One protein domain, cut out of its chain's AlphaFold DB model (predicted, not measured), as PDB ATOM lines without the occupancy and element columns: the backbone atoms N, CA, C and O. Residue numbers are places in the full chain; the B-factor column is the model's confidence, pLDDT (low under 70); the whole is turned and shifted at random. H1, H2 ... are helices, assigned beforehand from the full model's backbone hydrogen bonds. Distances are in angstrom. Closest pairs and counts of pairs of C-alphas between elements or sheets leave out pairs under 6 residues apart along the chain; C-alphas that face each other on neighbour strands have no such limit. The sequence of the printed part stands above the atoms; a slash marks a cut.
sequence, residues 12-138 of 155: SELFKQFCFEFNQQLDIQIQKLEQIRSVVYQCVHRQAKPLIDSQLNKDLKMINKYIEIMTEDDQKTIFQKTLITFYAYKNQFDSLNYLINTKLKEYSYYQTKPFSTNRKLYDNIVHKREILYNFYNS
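AT A GLANCE: This is residues 12 to 138 of the 155 residues of an uncharacterized protein of Tetrahymena thermophila (strain SB210) (UniProt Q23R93). Picture a rod of helices: H3 runs most of its length, H1 lies beside it running the opposite way, and H4 and H2 sit end to end alongside. This all-helix bundle prints 127 residues with four named helices, H1 to H4. It is loose, radius of gyration of the C-alphas 17.6 A, spanning 58 by 23 by 20 A.

HOW THE PARTS SIT: Start at H3, residues 73 to 111, with a kink of 39 degrees near residue 105. H1, residues 12 to 43, touches it at a shallow tilt of 20 degrees; the closest C-alphas, Phe 15 and Tyr 107, are 6.3 A apart. H2, residues 56 to 69, makes a hairpin with H3, closest at C-alphas Ile 67 and Lys 76, 5.4 A. H4, residues 117 to 137, makes another, closest at C-alphas Lys 90 and Tyr 136, 6.6 A. H2 and H4 touch only at their ends. Every O i to N i+4 pair is within hydrogen-bond range in H1, H2 and H4, and 30 of 35 in H3.

IN THESE COORDINATES: Find C-alpha 12 at (471.733, 303.239, 414.216); H1 runs 46.6 A from there. H3 runs 54.4 A from C-alpha 73 at (449.100, 333.566, 453.189).

THE WHOLE: The printed part has no cut. The H1 to H2 link is long. Residues 106 to 112 and 138 have pLDDT under 70.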
ATOM      1  N   SER A  12     470.771 302.993 413.135       79.94
ATOM      2  CA  SER A  12     471.733 303.239 414.216       79.94
ATOM      3  C   SER A  12     471.960 304.727 414.515       79.94
ATOM      4  O   SER A  12     472.237 305.065 415.665       79.94
ATOM      5  N   GLU A  13     471.919 305.614 413.521       82.06
ATOM      6  CA  GLU A  13     472.081 307.058 413.735       82.06
ATOM      7  C   GLU A  13     470.811 307.673 414.317       82.06
ATOM      8  O   GLU A  13     470.892 308.510 415.215       82.06
ATOM      9  N   LEU A  14     469.645 307.209 413.855       83.06
ATOM     10  CA  LEU A  14     468.352 307.584 414.426       83.06
ATOM     11  C   LEU A  14     468.259 307.156 415.893       83.06
ATOM     12  O   LEU A  14     467.905 307.968 416.745       83.06
ATOM     13  N   PHE A  15     468.675 305.928 416.210       85.44
ATOM     14  CA  PHE A  15     468.750 305.438 417.584       85.44
ATOM     15  C   PHE A  15     469.616 306.337 418.473       85.44
ATOM     16  O   PHE A  15     469.171 306.768 419.534       85.44
ATOM     17  N   LYS A  16     470.835 306.678 418.032       86.81
ATOM     18  CA  LYS A  16     471.727 307.571 418.790       86.81
ATOM     19  C   LYS A  16     471.117 308.956 418.990       86.81
ATOM     20  O   LYS A  16     471.243 309.509 420.080       86.81
ATOM     21  N   GLN A  17     470.453 309.496 417.969       88.12
ATOM     22  CA  GLN A  17     469.769 310.784 418.061       88.12
ATOM     23  C   GLN A  17     468.649 310.746 419.108       88.12
ATOM     24  O   GLN A  17     468.607 311.622 419.969       88.12
ATOM     25  N   PHE A  18     467.797 309.717 419.092       88.81
ATOM     26  CA  PHE A  18     466.760 309.549 420.113       88.81
ATOM     27  C   PHE A  18     467.352 309.357 421.505       88.81
ATOM     28  O   PHE A  18     466.887 309.973 422.459       88.81
ATOM     29  N   CYS A  19     468.407 308.548 421.635       90.31
ATOM     30  CA  CYS A  19     469.082 308.370 422.913       90.31
ATOM     31  C   CYS A  19     469.608 309.695 423.473       90.31
ATOM     32  O   CYS A  19     469.453 309.971 424.658       90.31
ATOM     33  N   PHE A  20     470.214 310.518 422.622       92.00
ATOM     34  CA  PHE A  20     470.714 311.828 423.013       92.00
ATOM     35  C   PHE A  20     469.582 312.757 423.471       92.00
ATOM     36  O   PHE A  20     469.668 313.329 424.556       92.00
ATOM     37  N   GLU A  21     468.509 312.853 422.685       93.00
ATOM     38  CA  GLU A  21     467.347 313.687 423.001       93.00
ATOM     39  C   GLU A  21     466.689 313.267 424.323       93.00
ATOM     40  O   GLU A  21     466.502 314.095 425.217       93.00
ATOM     41  N   PHE A  22     466.405 311.974 424.495       94.19
ATOM     42  CA  PHE A  22     465.796 311.470 425.724       94.19
ATOM     43  C   PHE A  22     466.714 311.627 426.929       94.19
ATOM     44  O   PHE A  22     466.241 311.984 428.006       94.19
ATOM     45  N   ASN A  23     468.023 311.418 426.765       94.81
ATOM     46  CA  ASN A  23     468.967 311.639 427.851       94.81
ATOM     47  C   ASN A  23     468.937 313.099 428.332       94.81
ATOM     48  O   ASN A  23     468.855 313.333 429.533       94.81
ATOM     49  N   GLN A  24     468.945 314.068 427.411       95.81
ATOM     50  CA  GLN A  24     468.853 315.487 427.768       95.81
ATOM     51  C   GLN A  24     467.535 315.827 428.467       95.81
ATOM     52  O   GLN A  24     467.532 316.537 429.471       95.81
ATOM     53  N   GLN A  25     466.412 315.315 427.963       96.12
ATOM     54  CA  GLN A  25     465.103 315.570 428.568       96.12
ATOM     55  C   GLN A  25     465.007 314.983 429.984       96.12
ATOM     56  O   GLN A  25     464.482 315.646 430.879       96.12
ATOM     57  N   LEU A  26     465.558 313.786 430.212       96.81
ATOM     58  CA  LEU A  26     465.637 313.176 431.542       96.81
ATOM     59  C   LEU A  26     466.548 313.974 432.484       96.81
ATOM     60  O   LEU A  26     466.156 314.221 433.622       96.81
ATOM     61  N   ASP A  27     467.712 314.427 432.009       96.69
ATOM     62  CA  ASP A  27     468.631 315.259 432.797       96.69
ATOM     63  C   ASP A  27     467.967 316.560 433.255       96.69
ATOM     64  O   ASP A  27     468.035 316.916 434.430       96.69
ATOM     65  N   ILE A  28     467.243 317.231 432.357       96.44
ATOM     66  CA  ILE A  28     466.494 318.450 432.685       96.44
ATOM     67  C   ILE A  28     465.419 318.169 433.745       96.44
ATOM     68  O   ILE A  28     465.227 318.981 434.650       96.44
ATOM     69  N   GLN A  29     464.704 317.044 433.651       95.75
ATOM     70  CA  GLN A  29     463.686 316.675 434.643       95.75
ATOM     71  C   GLN A  29     464.302 316.399 436.019       95.75
ATOM     72  O   GLN A  29     463.795 316.901 437.022       95.75
ATOM     73  N   ILE A  30     465.410 315.654 436.068       96.25
ATOM     74  CA  ILE A  30     466.138 315.373 437.312       96.25
ATOM     75  C   ILE A  30     466.621 316.681 437.946       96.25
ATOM     76  O   ILE A  30     466.327 316.929 439.111       96.25
ATOM     77  N   GLN A  31     467.262 317.561 437.173       96.06
ATOM     78  CA  GLN A  31     467.758 318.845 437.676       96.06
ATOM     79  C   GLN A  31     466.638 319.726 438.234       96.06
ATOM     80  O   GLN A  31     466.773 320.275 439.326       96.06
ATOM     81  N   LYS A  32     465.511 319.845 437.519       94.50
ATOM     82  CA  LYS A  32     464.346 320.605 437.994       94.50
ATOM     83  C   LYS A  32     463.810 320.057 439.316       94.50
ATOM     84  O   LYS A  32     463.503 320.836 440.218       94.50
ATOM     85  N   LEU A  33     463.714 318.731 439.440       95.25
ATOM     86  CA  LEU A  33     463.281 318.071 440.671       95.25
ATOM     87  C   LEU A  33     464.262 318.290 441.821       95.25
ATOM     88  O   LEU A  33     463.847 318.612 442.928       95.25
ATOM     89  N   GLU A  34     465.557 318.127 441.587       94.69
ATOM     90  CA  GLU A  34     466.570 318.344 442.619       94.69
ATOM     91  C   GLU A  34     466.582 319.796 443.095       94.69
ATOM     92  O   GLU A  34     466.626 320.039 444.300       94.69
ATOM     93  N   GLN A  35     466.453 320.757 442.178       94.06
ATOM     94  CA  GLN A  35     466.381 322.180 442.508       94.06
ATOM     95  C   GLN A  35     465.151 322.507 443.354       94.06
ATOM     96  O   GLN A  35     465.298 323.067 444.442       94.06
ATOM     97  N   ILE A  36     463.947 322.135 442.903       94.19
ATOM     98  CA  ILE A  36     462.721 322.453 443.648       94.19
ATOM     99  C   ILE A  36     462.722 321.777 445.022       94.19
ATOM    100  O   ILE A  36     462.374 322.404 446.019       94.19
ATOM    101  N   ARG A  37     463.196 320.526 445.108       94.31
ATOM    102  CA  ARG A  37     463.324 319.811 446.382       94.31
ATOM    103  C   ARG A  37     464.355 320.470 447.286       94.31
ATOM    104  O   ARG A  37     464.063 320.672 448.457       94.31
ATOM    105  N   SER A  38     465.521 320.841 446.767       93.31
ATOM    106  CA  SER A  38     466.545 321.537 447.549       93.31
ATOM    107  C   SER A  38     465.991 322.822 448.159       93.31
ATOM    108  O   SER A  38     466.147 323.033 449.357       93.31
ATOM    109  N   VAL A  39     465.294 323.642 447.367       92.25
ATOM    110  CA  VAL A  39     464.688 324.896 447.844       92.25
ATOM    111  C   VAL A  39     463.643 324.621 448.926       92.25
ATOM    112  O   VAL A  39     463.720 325.192 450.009       92.25
ATOM    113  N   VAL A  40     462.715 323.689 448.686       92.19
ATOM    114  CA  VAL A  40     461.679 323.330 449.668       92.19
ATOM    115  C   VAL A  40     462.299 322.844 450.978       92.19
ATOM    116  O   VAL A  40     461.884 323.276 452.050       92.19
ATOM    117  N   TYR A  41     463.296 321.959 450.906       92.62
ATOM    118  CA  TYR A  41     463.958 321.402 452.085       92.62
ATOM    119  C   TYR A  41     464.783 322.459 452.845       92.62
ATOM    120  O   TYR A  41     464.800 322.452 454.077       92.62
ATOM    121  N   GLN A  42     465.385 323.421 452.139       90.50
ATOM    122  CA  GLN A  42     466.051 324.573 452.751       90.50
ATOM    123  C   GLN A  42     465.071 325.476 453.505       90.50
ATOM    124  O   GLN A  42     465.368 325.855 454.637       90.50
ATOM    125  N   CYS A  43     463.891 325.759 452.939       87.38
ATOM    126  CA  CYS A  43     462.852 326.551 453.609       87.38
ATOM    127  C   CYS A  43     462.385 325.926 454.930       87.38
ATOM    128  O   CYS A  43     461.920 326.629 455.821       87.38
ATOM    129  N   VAL A  44     462.512 324.606 455.065       85.88
ATOM    130  CA  VAL A  44     462.120 323.865 456.270       85.88
ATOM    131  C   VAL A  44     463.310 323.480 457.153       85.88
ATOM    132  O   VAL A  44     463.146 322.698 458.090       85.88
ATOM    133  N   HIS A  45     464.501 324.009 456.851       87.38
ATOM    134  CA  HIS A  45     465.763 323.742 457.549       87.38
ATOM    135  C   HIS A  45     466.093 322.247 457.680       87.38
ATOM    136  O   HIS A  45     466.564 321.779 458.717       87.38
ATOM    137  N   ARG A  46     465.839 321.473 456.619       87.50
ATOM    138  CA  ARG A  46     466.163 320.043 456.543       87.50
ATOM    139  C   ARG A  46     467.045 319.753 455.341       87.50
ATOM    140  O   ARG A  46     467.017 320.456 454.337       87.50
ATOM    141  N   GLN A  47     467.793 318.660 455.421       87.44
ATOM    142  CA  GLN A  47     468.528 318.148 454.274       87.44
ATOM    143  C   GLN A  47     467.616 317.260 453.423       87.44
ATOM    144  O   GLN A  47     466.981 316.333 453.935       87.44
ATOM    145  N   ALA A  48     467.557 317.536 452.121       88.56
ATOM    146  CA  ALA A  48     466.878 316.665 451.173       88.56
ATOM    147  C   ALA A  48     467.646 315.348 451.028       88.56
ATOM    148  O   ALA A  48     468.868 315.337 450.872       88.56
ATOM    149  N   LYS A  49     466.918 314.228 451.035       89.31
ATOM    150  CA  LYS A  49     467.491 312.941 450.633       89.31
ATOM    151  C   LYS A  49     467.799 312.945 449.130       89.31
ATOM    152  O   LYS A  49     467.073 313.609 448.375       89.31
ATOM    153  N   PRO A  50     468.801 312.166 448.682       90.19
ATOM    154  CA  PRO A  50     469.040 311.930 447.261       90.19
ATOM    155  C   PRO A  50     467.756 311.523 446.535       90.19
ATOM    156  O   PRO A  50     466.904 310.838 447.110       90.19
ATOM    157  N   LEU A  51     467.592 311.952 445.279       89.75
ATOM    158  CA  LEU A  51     466.362 311.700 444.520       89.75
ATOM    159  C   LEU A  51     466.059 310.199 444.394       89.75
ATOM    160  O   LEU A  51     464.905 309.803 444.527       89.75
ATOM    161  N   ILE A  52     467.101 309.377 444.239       88.69
ATOM    162  CA  ILE A  52     467.012 307.912 444.156       88.69
ATOM    163  C   ILE A  52     466.374 307.260 445.396       88.69
ATOM    164  O   ILE A  52     465.704 306.240 445.268       88.69
ATOM    165  N   ASP A  53     466.502 307.884 446.571       87.12
ATOM    166  CA  ASP A  53     465.968 307.390 447.852       87.12
ATOM    167  C   ASP A  53     464.661 308.091 448.266       87.12
ATOM    168  O   ASP A  53     464.178 307.963 449.401       87.12
ATOM    169  N   SER A  54     464.109 308.909 447.372       90.00
ATOM    170  CA  SER A  54     463.013 309.828 447.661       90.00
ATOM    171  C   SER A  54     461.731 309.430 446.945       90.00
ATOM    172  O   SER A  54     461.741 308.709 445.954       90.00
ATOM    173  N   GLN A  55     460.596 309.895 447.468       92.50
ATOM    174  CA  GLN A  55     459.272 309.585 446.927       92.50
ATOM    175  C   GLN A  55     458.414 310.844 446.955       92.50
ATOM    176  O   GLN A  55     458.359 311.521 447.986       92.50
ATOM    177  N   LEU A  56     457.690 311.104 445.868       93.38
ATOM    178  CA  LEU A  56     456.841 312.281 445.725       93.38
ATOM    179  C   LEU A  56     455.853 312.402 446.892       93.38
ATOM    180  O   LEU A  56     455.771 313.449 447.523       93.38
ATOM    181  N   ASN A  57     455.172 311.314 447.261       91.00
ATOM    182  CA  ASN A  57     454.200 311.316 448.358       91.00
ATOM    183  C   ASN A  57     454.788 311.784 449.699       91.00
ATOM    184  O   ASN A  57     454.078 312.389 450.502       91.00
ATOM    185  N   LYS A  58     456.074 311.518 449.966       90.69
ATOM    186  CA  LYS A  58     456.743 311.992 451.189       90.69
ATOM    187  C   LYS A  58     456.952 313.501 451.142       90.69
ATOM    188  O   LYS A  58     456.654 314.177 452.126       90.69
ATOM    189  N   ASP A  59     457.393 314.015 449.998       92.38
ATOM    190  CA  ASP A  59     457.596 315.448 449.794       92.38
ATOM    191  C   ASP A  59     456.259 316.204 449.846       92.38
ATOM    192  O   ASP A  59     456.150 317.200 450.558       92.38
ATOM    193  N   LEU A  60     455.202 315.685 449.207       92.94
ATOM    194  CA  LEU A  60     453.856 316.271 449.262       92.94
ATOM    195  C   LEU A  60     453.297 316.290 450.692       92.94
ATOM    196  O   LEU A  60     452.784 317.313 451.140       92.94
ATOM    197  N   LYS A  61     453.426 315.183 451.440       92.25
ATOM    198  CA  LYS A  61     453.001 315.118 452.851       92.25
ATOM    199  C   LYS A  61     453.747 316.128 453.713       92.25
ATOM    200  O   LYS A  61     453.142 316.731 454.594       92.25
ATOM    201  N   MET A  62     455.046 316.300 453.485       92.62
ATOM    202  CA  MET A  62     455.832 317.306 454.190       92.62
ATOM    203  C   MET A  62     455.323 318.713 453.863       92.62
ATOM    204  O   MET A  62     455.007 319.454 454.784       92.62
ATOM    205  N   ILE A  63     455.192 319.061 452.580       93.56
ATOM    206  CA  ILE A  63     454.742 320.392 452.149       93.56
ATOM    207  C   ILE A  63     453.348 320.714 452.704       93.56
ATOM    208  O   ILE A  63     453.158 321.792 453.255       93.56
ATOM    209  N   ASN A  64     452.399 319.775 452.636       93.31
ATOM    210  CA  ASN A  64     451.053 319.972 453.186       93.31
ATOM    211  C   ASN A  64     451.075 320.258 454.693       93.31
ATOM    212  O   ASN A  64     450.445 321.214 455.134       93.31
ATOM    213  N   LYS A  65     451.872 319.513 455.470       91.81
ATOM    214  CA  LYS A  65     452.047 319.792 456.906       91.81
ATOM    215  C   LYS A  65     452.606 321.189 457.166       91.81
ATOM    216  O   LYS A  65     452.227 321.818 458.145       91.81
ATOM    217  N   TYR A  66     453.512 321.669 456.313       89.19
ATOM    218  CA  TYR A  66     454.046 323.025 456.436       89.19
ATOM    219  C   TYR A  66     453.004 324.089 456.104       89.19
ATOM    220  O   TYR A  66     452.927 325.079 456.821       89.19
ATOM    221  N   ILE A  67     452.170 323.877 455.084       91.94
ATOM    222  CA  ILE A  67     451.065 324.787 454.745       91.94
ATOM    223  C   ILE A  67     450.078 324.916 455.916       91.94
ATOM    224  O   ILE A  67     449.634 326.023 456.210       91.94
ATOM    225  N   GLU A  68     449.753 323.808 456.590       92.31
ATOM    226  CA  GLU A  68     448.792 323.777 457.705       92.31
ATOM    227  C   GLU A  68     449.225 324.628 458.905       92.31
ATOM    228  O   GLU A  68     448.392 325.282 459.527       92.31
ATOM    229  N   ILE A  69     450.521 324.636 459.231       91.81
ATOM    230  CA  ILE A  69     451.059 325.367 460.392       91.81
ATOM    231  C   ILE A  69     451.484 326.803 460.064       91.81
ATOM    232  O   ILE A  69     451.867 327.558 460.956       91.81
ATOM    233  N   MET A  70     451.474 327.174 458.786       89.69
ATOM    234  CA  MET A  70     451.924 328.477 458.317       89.69
ATOM    235  C   MET A  70     450.869 329.546 458.594       89.69
ATOM    236  O   MET A  70     449.674 329.326 458.411       89.69
ATOM    237  N   THR A  71     451.301 330.734 459.003       91.12
ATOM    238  CA  THR A  71     450.395 331.858 459.281       91.12
ATOM    239  C   THR A  71     450.297 332.834 458.112       91.12
ATOM    240  O   THR A  71     449.255 333.450 457.932       91.12
ATOM    241  N   GLU A  72     451.354 332.955 457.309       93.38
ATOM    242  CA  GLU A  72     451.449 333.917 456.208       93.38
ATOM    243  C   GLU A  72     450.854 333.359 454.905       93.38
ATOM    244  O   GLU A  72     451.284 332.317 454.400       93.38
ATOM    245  N   ASP A  73     449.866 334.056 454.343       92.38
ATOM    246  CA  ASP A  73     449.100 333.566 453.189       92.38
ATOM    247  C   ASP A  73     449.886 333.591 451.868       92.38
ATOM    248  O   ASP A  73     449.706 332.711 451.016       92.38
ATOM    249  N   ASP A  74     450.824 334.527 451.710       92.25
ATOM    250  CA  ASP A  74     451.709 334.579 450.541       92.25
ATOM    251  C   ASP A  74     452.611 333.341 450.478       92.25
ATOM    252  O   ASP A  74     452.731 332.685 449.436       92.25
ATOM    253  N   GLN A  75     453.177 332.944 451.619       88.81
ATOM    254  CA  GLN A  75     453.996 331.738 451.719       88.81
ATOM    255  C   GLN A  75     453.167 330.472 451.467       88.81
ATOM    256  O   GLN A  75     453.592 329.606 450.694       88.81
ATOM    257  N   LYS A  76     451.947 330.379 452.022       92.19
ATOM    258  CA  LYS A  76     451.025 329.267 451.722       92.19
ATOM    259  C   LYS A  76     450.775 329.148 450.225       92.19
ATOM    260  O   LYS A  76     450.849 328.050 449.676       92.19
ATOM    261  N   THR A  77     450.538 330.274 449.556       93.56
ATOM    262  CA  THR A  77     450.308 330.319 448.107       93.56
ATOM    263  C   THR A  77     451.518 329.791 447.332       93.56
ATOM    264  O   THR A  77     451.359 329.036 446.368       93.56
ATOM    265  N   ILE A  78     452.742 330.132 447.749       91.69
ATOM    266  CA  ILE A  78     453.979 329.618 447.140       91.69
ATOM    267  C   ILE A  78     454.080 328.094 447.300       91.69
ATOM    268  O   ILE A  78     454.339 327.385 446.321       91.69
ATOM    269  N   PHE A  79     453.832 327.560 448.497       92.94
ATOM    270  CA  PHE A  79     453.871 326.113 448.727       92.94
ATOM    271  C   PHE A  79     452.754 325.369 447.981       92.94
ATOM    272  O   PHE A  79     453.004 324.312 447.404       92.94
ATOM    273  N   GLN A  80     451.555 325.941 447.876       94.00
ATOM    274  CA  GLN A  80     450.476 325.388 447.050       94.00
ATOM    275  C   GLN A  80     450.860 325.335 445.564       94.00
ATOM    276  O   GLN A  80     450.702 324.300 444.914       94.00
ATOM    277  N   LYS A  81     451.447 326.408 445.019       95.06
ATOM    278  CA  LYS A  81     451.986 326.418 443.644       95.06
ATOM    279  C   LYS A  81     453.112 325.400 443.457       95.06
ATOM    280  O   LYS A  81     453.232 324.797 442.389       95.06
ATOM    281  N   THR A  82     453.906 325.165 444.498       95.19
ATOM    282  CA  THR A  82     454.963 324.146 444.501       95.19
ATOM    283  C   THR A  82     454.372 322.741 444.359       95.19
ATOM    284  O   THR A  82     454.848 321.970 443.525       95.19
ATOM    285  N   LEU A  83     453.283 322.422 445.073       94.31
ATOM    286  CA  LEU A  83     452.554 321.155 444.896       94.31
ATOM    287  C   LEU A  83     452.066 320.982 443.450       94.31
ATOM    288  O   LEU A  83     452.285 319.934 442.846       94.31
ATOM    289  N   ILE A  84     451.460 322.023 442.871       94.88
ATOM    290  CA  ILE A  84     450.996 322.015 441.472       94.88
ATOM    291  C   ILE A  84     452.168 321.762 440.514       94.88
ATOM    292  O   ILE A  84     452.045 320.987 439.565       94.88
ATOM    293  N   THR A  85     453.323 322.370 440.786       96.06
ATOM    294  CA  THR A  85     454.535 322.202 439.973       96.06
ATOM    295  C   THR A  85     455.026 320.757 439.977       96.06
ATOM    296  O   THR A  85     455.355 320.232 438.914       96.06
ATOM    297  N   PHE A  86     455.007 320.074 441.126       94.94
ATOM    298  CA  PHE A  86     455.355 318.652 441.186       94.94
ATOM    299  C   PHE A  86     454.446 317.786 440.306       94.94
ATOM    300  O   PHE A  86     454.942 316.918 439.586       94.94
ATOM    301  N   TYR A  87     453.134 318.039 440.307       93.50
ATOM    302  CA  TYR A  87     452.210 317.325 439.422       93.50
ATOM    303  C   TYR A  87     452.453 317.649 437.945       93.50
ATOM    304  O   TYR A  87     452.413 316.754 437.102       93.50
ATOM    305  N   ALA A  88     452.765 318.905 437.620       95.12
ATOM    306  CA  ALA A  88     453.119 319.291 436.260       95.12
ATOM    307  C   ALA A  88     454.385 318.564 435.774       95.12
ATOM    308  O   ALA A  88     454.417 318.076 434.643       95.12
ATOM    309  N   TYR A  89     455.409 318.437 436.624       95.94
ATOM    310  CA  TYR A  89     456.619 317.675 436.299       95.94
ATOM    311  C   TYR A  89     456.341 316.178 436.159       95.94
ATOM    312  O   TYR A  89     456.863 315.555 435.235       95.94
ATOM    313  N   LYS A  90     455.455 315.608 436.990       95.19
ATOM    314  CA  LYS A  90     454.996 314.225 436.820       95.19
ATOM    315  C   LYS A  90     454.359 314.014 435.443       95.19
ATOM    316  O   LYS A  90     454.771 313.118 434.722       95.19
ATOM    317  N   ASN A  91     453.436 314.880 435.030       94.81
ATOM    318  CA  ASN A  91     452.773 314.762 433.725       94.81
ATOM    319  C   ASN A  91     453.758 314.877 432.546       94.81
ATOM    320  O   ASN A  91     453.632 314.172 431.539       94.81
ATOM    321  N   GLN A  92     454.762 315.754 432.668       95.38
ATOM    322  CA  GLN A  92     455.852 315.851 431.693       95.38
ATOM    323  C   GLN A  92     456.661 314.551 431.640       95.38
ATOM    324  O   GLN A  92     456.951 314.052 430.552       95.38
ATOM    325  N   PHE A  93     456.990 313.985 432.803       96.19
ATOM    326  CA  PHE A  93     457.677 312.704 432.890       96.19
ATOM    327  C   PHE A  93     456.843 311.556 432.316       96.19
ATOM    328  O   PHE A  93     457.388 310.757 431.565       96.19
ATOM    329  N   ASP A  94     455.542 311.480 432.590       93.75
ATOM    330  CA  ASP A  94     454.670 310.424 432.067       93.75
ATOM    331  C   ASP A  94     454.616 310.460 430.530       93.75
ATOM    332  O   ASP A  94     454.753 309.427 429.867       93.75
ATOM    333  N   SER A  95     454.534 311.664 429.953       94.06
ATOM    334  CA  SER A  95     454.600 311.874 428.500       94.06
ATOM    335  C   SER A  95     455.946 311.418 427.920       94.06
ATOM    336  O   SER A  95     455.999 310.720 426.905       94.06
ATOM    337  N   LEU A  96     457.048 311.768 428.588       93.88
ATOM    338  CA  LEU A  96     458.398 311.353 428.209       93.88
ATOM    339  C   LEU A  96     458.586 309.834 428.321       93.88
ATOM    340  O   LEU A  96     459.114 309.198 427.410       93.88
ATOM    341  N   ASN A  97     458.119 309.234 429.411       93.12
ATOM    342  CA  ASN A  97     458.185 307.801 429.663       93.12
ATOM    343  C   ASN A  97     457.410 307.018 428.593       93.12
ATOM    344  O   ASN A  97     457.902 306.007 428.089       93.12
ATOM    345  N   TYR A  98     456.238 307.513 428.186       91.62
ATOM    346  CA  TYR A  98     455.493 306.956 427.059       91.62
ATOM    347  C   TYR A  98     456.302 307.010 425.753       91.62
ATOM    348  O   TYR A  98     456.425 305.996 425.061       91.62
ATOM    349  N   LEU A  99     456.917 308.153 425.431       89.56
ATOM    350  CA  LEU A  99     457.750 308.302 424.230       89.56
ATOM    351  C   LEU A  99     458.982 307.390 424.243       89.56
ATOM    352  O   LEU A  99     459.312 306.802 423.217       89.56
ATOM    353  N   ILE A 100     459.638 307.219 425.392       88.69
ATOM    354  CA  ILE A 100     460.766 306.289 425.536       88.69
ATOM    355  C   ILE A 100     460.294 304.848 425.296       88.69
ATOM    356  O   ILE A 100     460.924 304.102 424.546       88.69
ATOM    357  N   ASN A 101     459.170 304.448 425.895       85.06
ATOM    358  CA  ASN A 101     458.654 303.082 425.776       85.06
ATOM    359  C   ASN A 101     458.097 302.747 424.389       85.06
ATOM    360  O   ASN A 101     458.082 301.574 424.028       85.06
ATOM    361  N   THR A 102     457.655 303.748 423.629       83.44
ATOM    362  CA  THR A 102     457.169 303.575 422.254       83.44
ATOM    363  C   THR A 102     458.314 303.716 421.260       83.44
ATOM    364  O   THR A 102     458.705 302.745 420.626       83.44
ATOM    365  N   LYS A 103     458.942 304.893 421.189       78.19
ATOM    366  CA  LYS A 103     459.953 305.195 420.172       78.19
ATOM    367  C   LYS A 103     461.283 304.508 420.434       78.19
ATOM    368  O   LYS A 103     461.852 303.957 419.510       78.19
ATOM    369  N   LEU A 104     461.821 304.532 421.657       76.44
ATOM    370  CA  LEU A 104     463.172 304.000 421.900       76.44
ATOM    371  C   LEU A 104     463.191 302.469 421.983       76.44
ATOM    372  O   LEU A 104     464.152 301.833 421.544       76.44
ATOM    373  N   LYS A 105     462.128 301.873 422.534       73.12
ATOM    374  CA  LYS A 105     462.018 300.419 422.700       73.12
ATOM    375  C   LYS A 105     462.032 299.688 421.357       73.12
ATOM    376  O   LYS A 105     462.726 298.678 421.246       73.12
ATOM    377  N   GLU A 106     461.365 300.229 420.339       68.88
ATOM    378  CA  GLU A 106     461.319 299.661 418.984       68.88
ATOM    379  C   GLU A 106     462.712 299.504 418.354       68.88
ATOM    380  O   GLU A 106     463.035 298.449 417.810       68.88
ATOM    381  N   TYR A 107     463.585 300.505 418.500       67.06
ATOM    382  CA  TYR A 107     464.948 300.445 417.951       67.06
ATOM    383  C   TYR A 107     465.933 299.690 418.856       67.06
ATOM    384  O   TYR A 107     466.966 299.218 418.379       67.06
ATOM    385  N   SER A 108     465.634 299.556 420.153       65.06
ATOM    386  CA  SER A 108     466.553 298.943 421.121       65.06
ATOM    387  C   SER A 108     466.859 297.474 420.806       65.06
ATOM    388  O   SER A 108     468.023 297.084 420.825       65.06
ATOM    389  N   TYR A 109     465.856 296.685 420.403       63.66
ATOM    390  CA  TYR A 109     466.006 295.244 420.156       63.66
ATOM    391  C   TYR A 109     467.069 294.920 419.091       63.66
ATOM    392  O   TYR A 109     467.853 293.988 419.254       63.66
ATOM    393  N   TYR A 110     467.154 295.731 418.032       61.94
ATOM    394  CA  TYR A 110     468.080 295.505 416.917       61.94
ATOM    395  C   TYR A 110     469.421 296.240 417.065       61.94
ATOM    396  O   TYR A 110     470.408 295.853 416.438       61.94
ATOM    397  N   GLN A 111     469.478 297.296 417.887       64.25
ATOM    398  CA  GLN A 111     470.637 298.195 417.972       64.25
ATOM    399  C   GLN A 111     471.470 298.031 419.252       64.25
ATOM    400  O   GLN A 111     472.572 298.586 419.331       64.25
ATOM    401  N   THR A 112     471.010 297.253 420.240       66.56
ATOM    402  CA  THR A 112     471.743 297.010 421.494       66.56
ATOM    403  C   THR A 112     472.434 295.647 421.518       66.56
ATOM    404  O   THR A 112     472.090 294.771 422.313       66.56
ATOM    405  N   LYS A 113     473.452 295.456 420.671       70.38
ATOM    406  CA  LYS A 113     474.355 294.304 420.835       70.38
ATOM    407  C   LYS A 113     475.041 294.367 422.214       70.38
ATOM    408  O   LYS A 113     475.341 295.482 422.671       70.38
ATOM    409  N   PRO A 114     475.316 293.220 422.867       72.12
ATOM    410  CA  PRO A 114     476.042 293.184 424.134       72.12
ATOM    411  C   PRO A 114     477.341 294.000 424.076       72.12
ATOM    412  O   PRO A 114     478.029 293.999 423.057       72.12
ATOM    413  N   PHE A 115     477.651 294.720 425.158       72.00
ATOM    414  CA  PHE A 115     478.870 295.532 425.327       72.00
ATOM    415  C   PHE A 115     479.083 296.678 424.317       72.00
ATOM    416  O   PHE A 115     480.154 297.281 424.281       72.00
ATOM    417  N   SER A 116     478.068 297.035 423.523       80.44
ATOM    418  CA  SER A 116     478.159 298.144 422.565       80.44
ATOM    419  C   SER A 116     477.967 299.524 423.208       80.44
ATOM    420  O   SER A 116     477.283 299.682 424.221       80.44
ATOM    421  N   THR A 117     478.506 300.568 422.570       82.31
ATOM    422  CA  THR A 117     478.255 301.970 422.959       82.31
ATOM    423  C   THR A 117     476.762 302.299 422.953       82.31
ATOM    424  O   THR A 117     476.274 302.967 423.859       82.31
ATOM    425  N   ASN A 118     476.017 301.774 421.975       82.12
ATOM    426  CA  ASN A 118     474.566 301.938 421.886       82.12
ATOM    427  C   ASN A 118     473.850 301.347 423.111       82.12
ATOM    428  O   ASN A 118     472.918 301.961 423.626       82.12
ATOM    429  N   ARG A 119     474.318 300.198 423.615       83.75
ATOM    430  CA  ARG A 119     473.792 299.602 424.847       83.75
ATOM    431  C   ARG A 119     474.040 300.497 426.061       83.75
ATOM    432  O   ARG A 119     473.101 300.768 426.791       83.75
ATOM    433  N   LYS A 120     475.256 301.029 426.225       87.19
ATOM    434  CA  LYS A 120     475.577 301.943 427.340       87.19
ATOM    435  C   LYS A 120     474.719 303.214 427.328       87.19
ATOM    436  O   LYS A 120     474.263 303.654 428.377       87.19
ATOM    437  N   LEU A 121     474.480 303.790 426.144       87.62
ATOM    438  CA  LEU A 121     473.594 304.952 425.989       87.62
ATOM    439  C   LEU A 121     472.159 304.623 426.410       87.62
ATOM    440  O   LEU A 121     471.530 305.405 427.119       87.62
ATOM    441  N   TYR A 122     471.662 303.458 425.996       89.06
ATOM    442  CA  TYR A 122     470.343 302.975 426.379       89.06
ATOM    443  C   TYR A 122     470.226 302.722 427.883       89.06
ATOM    444  O   TYR A 122     469.297 303.222 428.509       89.06
ATOM    445  N   ASP A 123     471.186 302.007 428.472       89.38
ATOM    446  CA  ASP A 123     471.182 301.671 429.899       89.38
ATOM    447  C   ASP A 123     471.184 302.940 430.768       89.38
ATOM    448  O   ASP A 123     470.470 303.012 431.764       89.38
ATOM    449  N   ASN A 124     471.902 303.989 430.353       92.69
ATOM    450  CA  ASN A 124     471.887 305.283 431.037       92.69
ATOM    451  C   ASN A 124     470.499 305.959 431.007       92.69
ATOM    452  O   ASN A 124     470.052 306.511 432.012       92.69
ATOM    453  N   ILE A 125     469.784 305.886 429.880       93.88
ATOM    454  CA  ILE A 125     468.405 306.398 429.768       93.88
ATOM    455  C   ILE A 125     467.468 305.595 430.667       93.88
ATOM    456  O   ILE A 125     466.656 306.181 431.382       93.88
ATOM    457  N   VAL A 126     467.586 304.264 430.646       91.50
ATOM    458  CA  VAL A 126     466.785 303.369 431.491       91.50
ATOM    459  C   VAL A 126     467.002 303.695 432.963       91.50
ATOM    460  O   VAL A 126     466.025 303.904 433.675       91.50
ATOM    461  N   HIS A 127     468.255 303.847 433.390       93.75
ATOM    462  CA  HIS A 127     468.598 304.178 434.768       93.75
ATOM    463  C   HIS A 127     467.993 305.516 435.224       93.75
ATOM    464  O   HIS A 127     467.321 305.585 436.251       93.75
ATOM    465  N   LYS A 128     468.154 306.589 434.436       95.25
ATOM    466  CA  LYS A 128     467.571 307.906 434.759       95.25
ATOM    467  C   LYS A 128     466.046 307.871 434.799       95.25
ATOM    468  O   LYS A 128     465.424 308.463 435.681       95.25
ATOM    469  N   ARG A 129     465.436 307.150 433.857       94.69
ATOM    470  CA  ARG A 129     463.991 306.922 433.834       94.69
ATOM    471  C   ARG A 129     463.527 306.180 435.084       94.69
ATOM    472  O   ARG A 129     462.494 306.545 435.626       94.69
ATOM    473  N   GLU A 130     464.262 305.171 435.542       92.38
ATOM    474  CA  GLU A 130     463.942 304.420 436.762       92.38
ATOM    475  C   GLU A 130     464.011 305.292 438.015       92.38
ATOM    476  O   GLU A 130     463.098 305.220 438.833       92.38
ATOM    477  N   ILE A 131     465.010 306.175 438.140       93.69
ATOM    478  CA  ILE A 131     465.079 307.150 439.245       93.69
ATOM    479  C   ILE A 131     463.797 307.991 439.298       93.69
ATOM    480  O   ILE A 131     463.144 308.073 440.339       93.69
ATOM    481  N   LEU A 132     463.408 308.587 438.166       94.94
ATOM    482  CA  LEU A 132     462.199 309.410 438.081       94.94
ATOM    483  C   LEU A 132     460.927 308.587 438.317       94.94
ATOM    484  O   LEU A 132     460.040 309.014 439.054       94.94
ATOM    485  N   TYR A 133     460.845 307.391 437.732       93.25
ATOM    486  CA  TYR A 133     459.697 306.506 437.893       93.25
ATOM    487  C   TYR A 133     459.501 306.107 439.355       93.25
ATOM    488  O   TYR A 133     458.388 306.199 439.863       93.25
ATOM    489  N   ASN A 134     460.573 305.730 440.049       91.25
ATOM    490  CA  ASN A 134     460.525 305.363 441.461       91.25
ATOM    491  C   ASN A 134     460.129 306.552 442.340       91.25
ATOM    492  O   ASN A 134     459.328 306.392 443.262       91.25
ATOM    493  N   PHE A 135     460.626 307.752 442.025       93.62
ATOM    494  CA  PHE A 135     460.223 308.967 442.725       93.62
ATOM    495  C   PHE A 135     458.714 309.233 442.584       93.62
ATOM    496  O   PHE A 135     458.035 309.459 443.588       93.62
ATOM    497  N   TYR A 136     458.177 309.186 441.361       93.69
ATOM    498  CA  TYR A 136     456.782 309.544 441.081       93.69
ATOM    499  C   TYR A 136     455.761 308.444 441.381       93.69
ATOM    500  O   TYR A 136     454.634 308.754 441.764       93.69
ATOM    501  N   ASN A 137     456.138 307.181 441.179       85.88
ATOM    502  CA  ASN A 137     455.232 306.030 441.155       85.88
ATOM    503  C   ASN A 137     455.612 304.949 442.174       85.88
ATOM    504  O   ASN A 137     455.168 303.811 442.046       85.88
ATOM    505  N   SER A 138     456.438 305.278 443.175       68.50
ATOM    506  CA  SER A 138     456.733 304.385 444.297       68.50
ATOM    507  C   SER A 138     455.460 303.677 444.786       68.50
ATOM    508  O   SER A 138     454.532 304.329 445.267       68.50
TER     509      SER A 138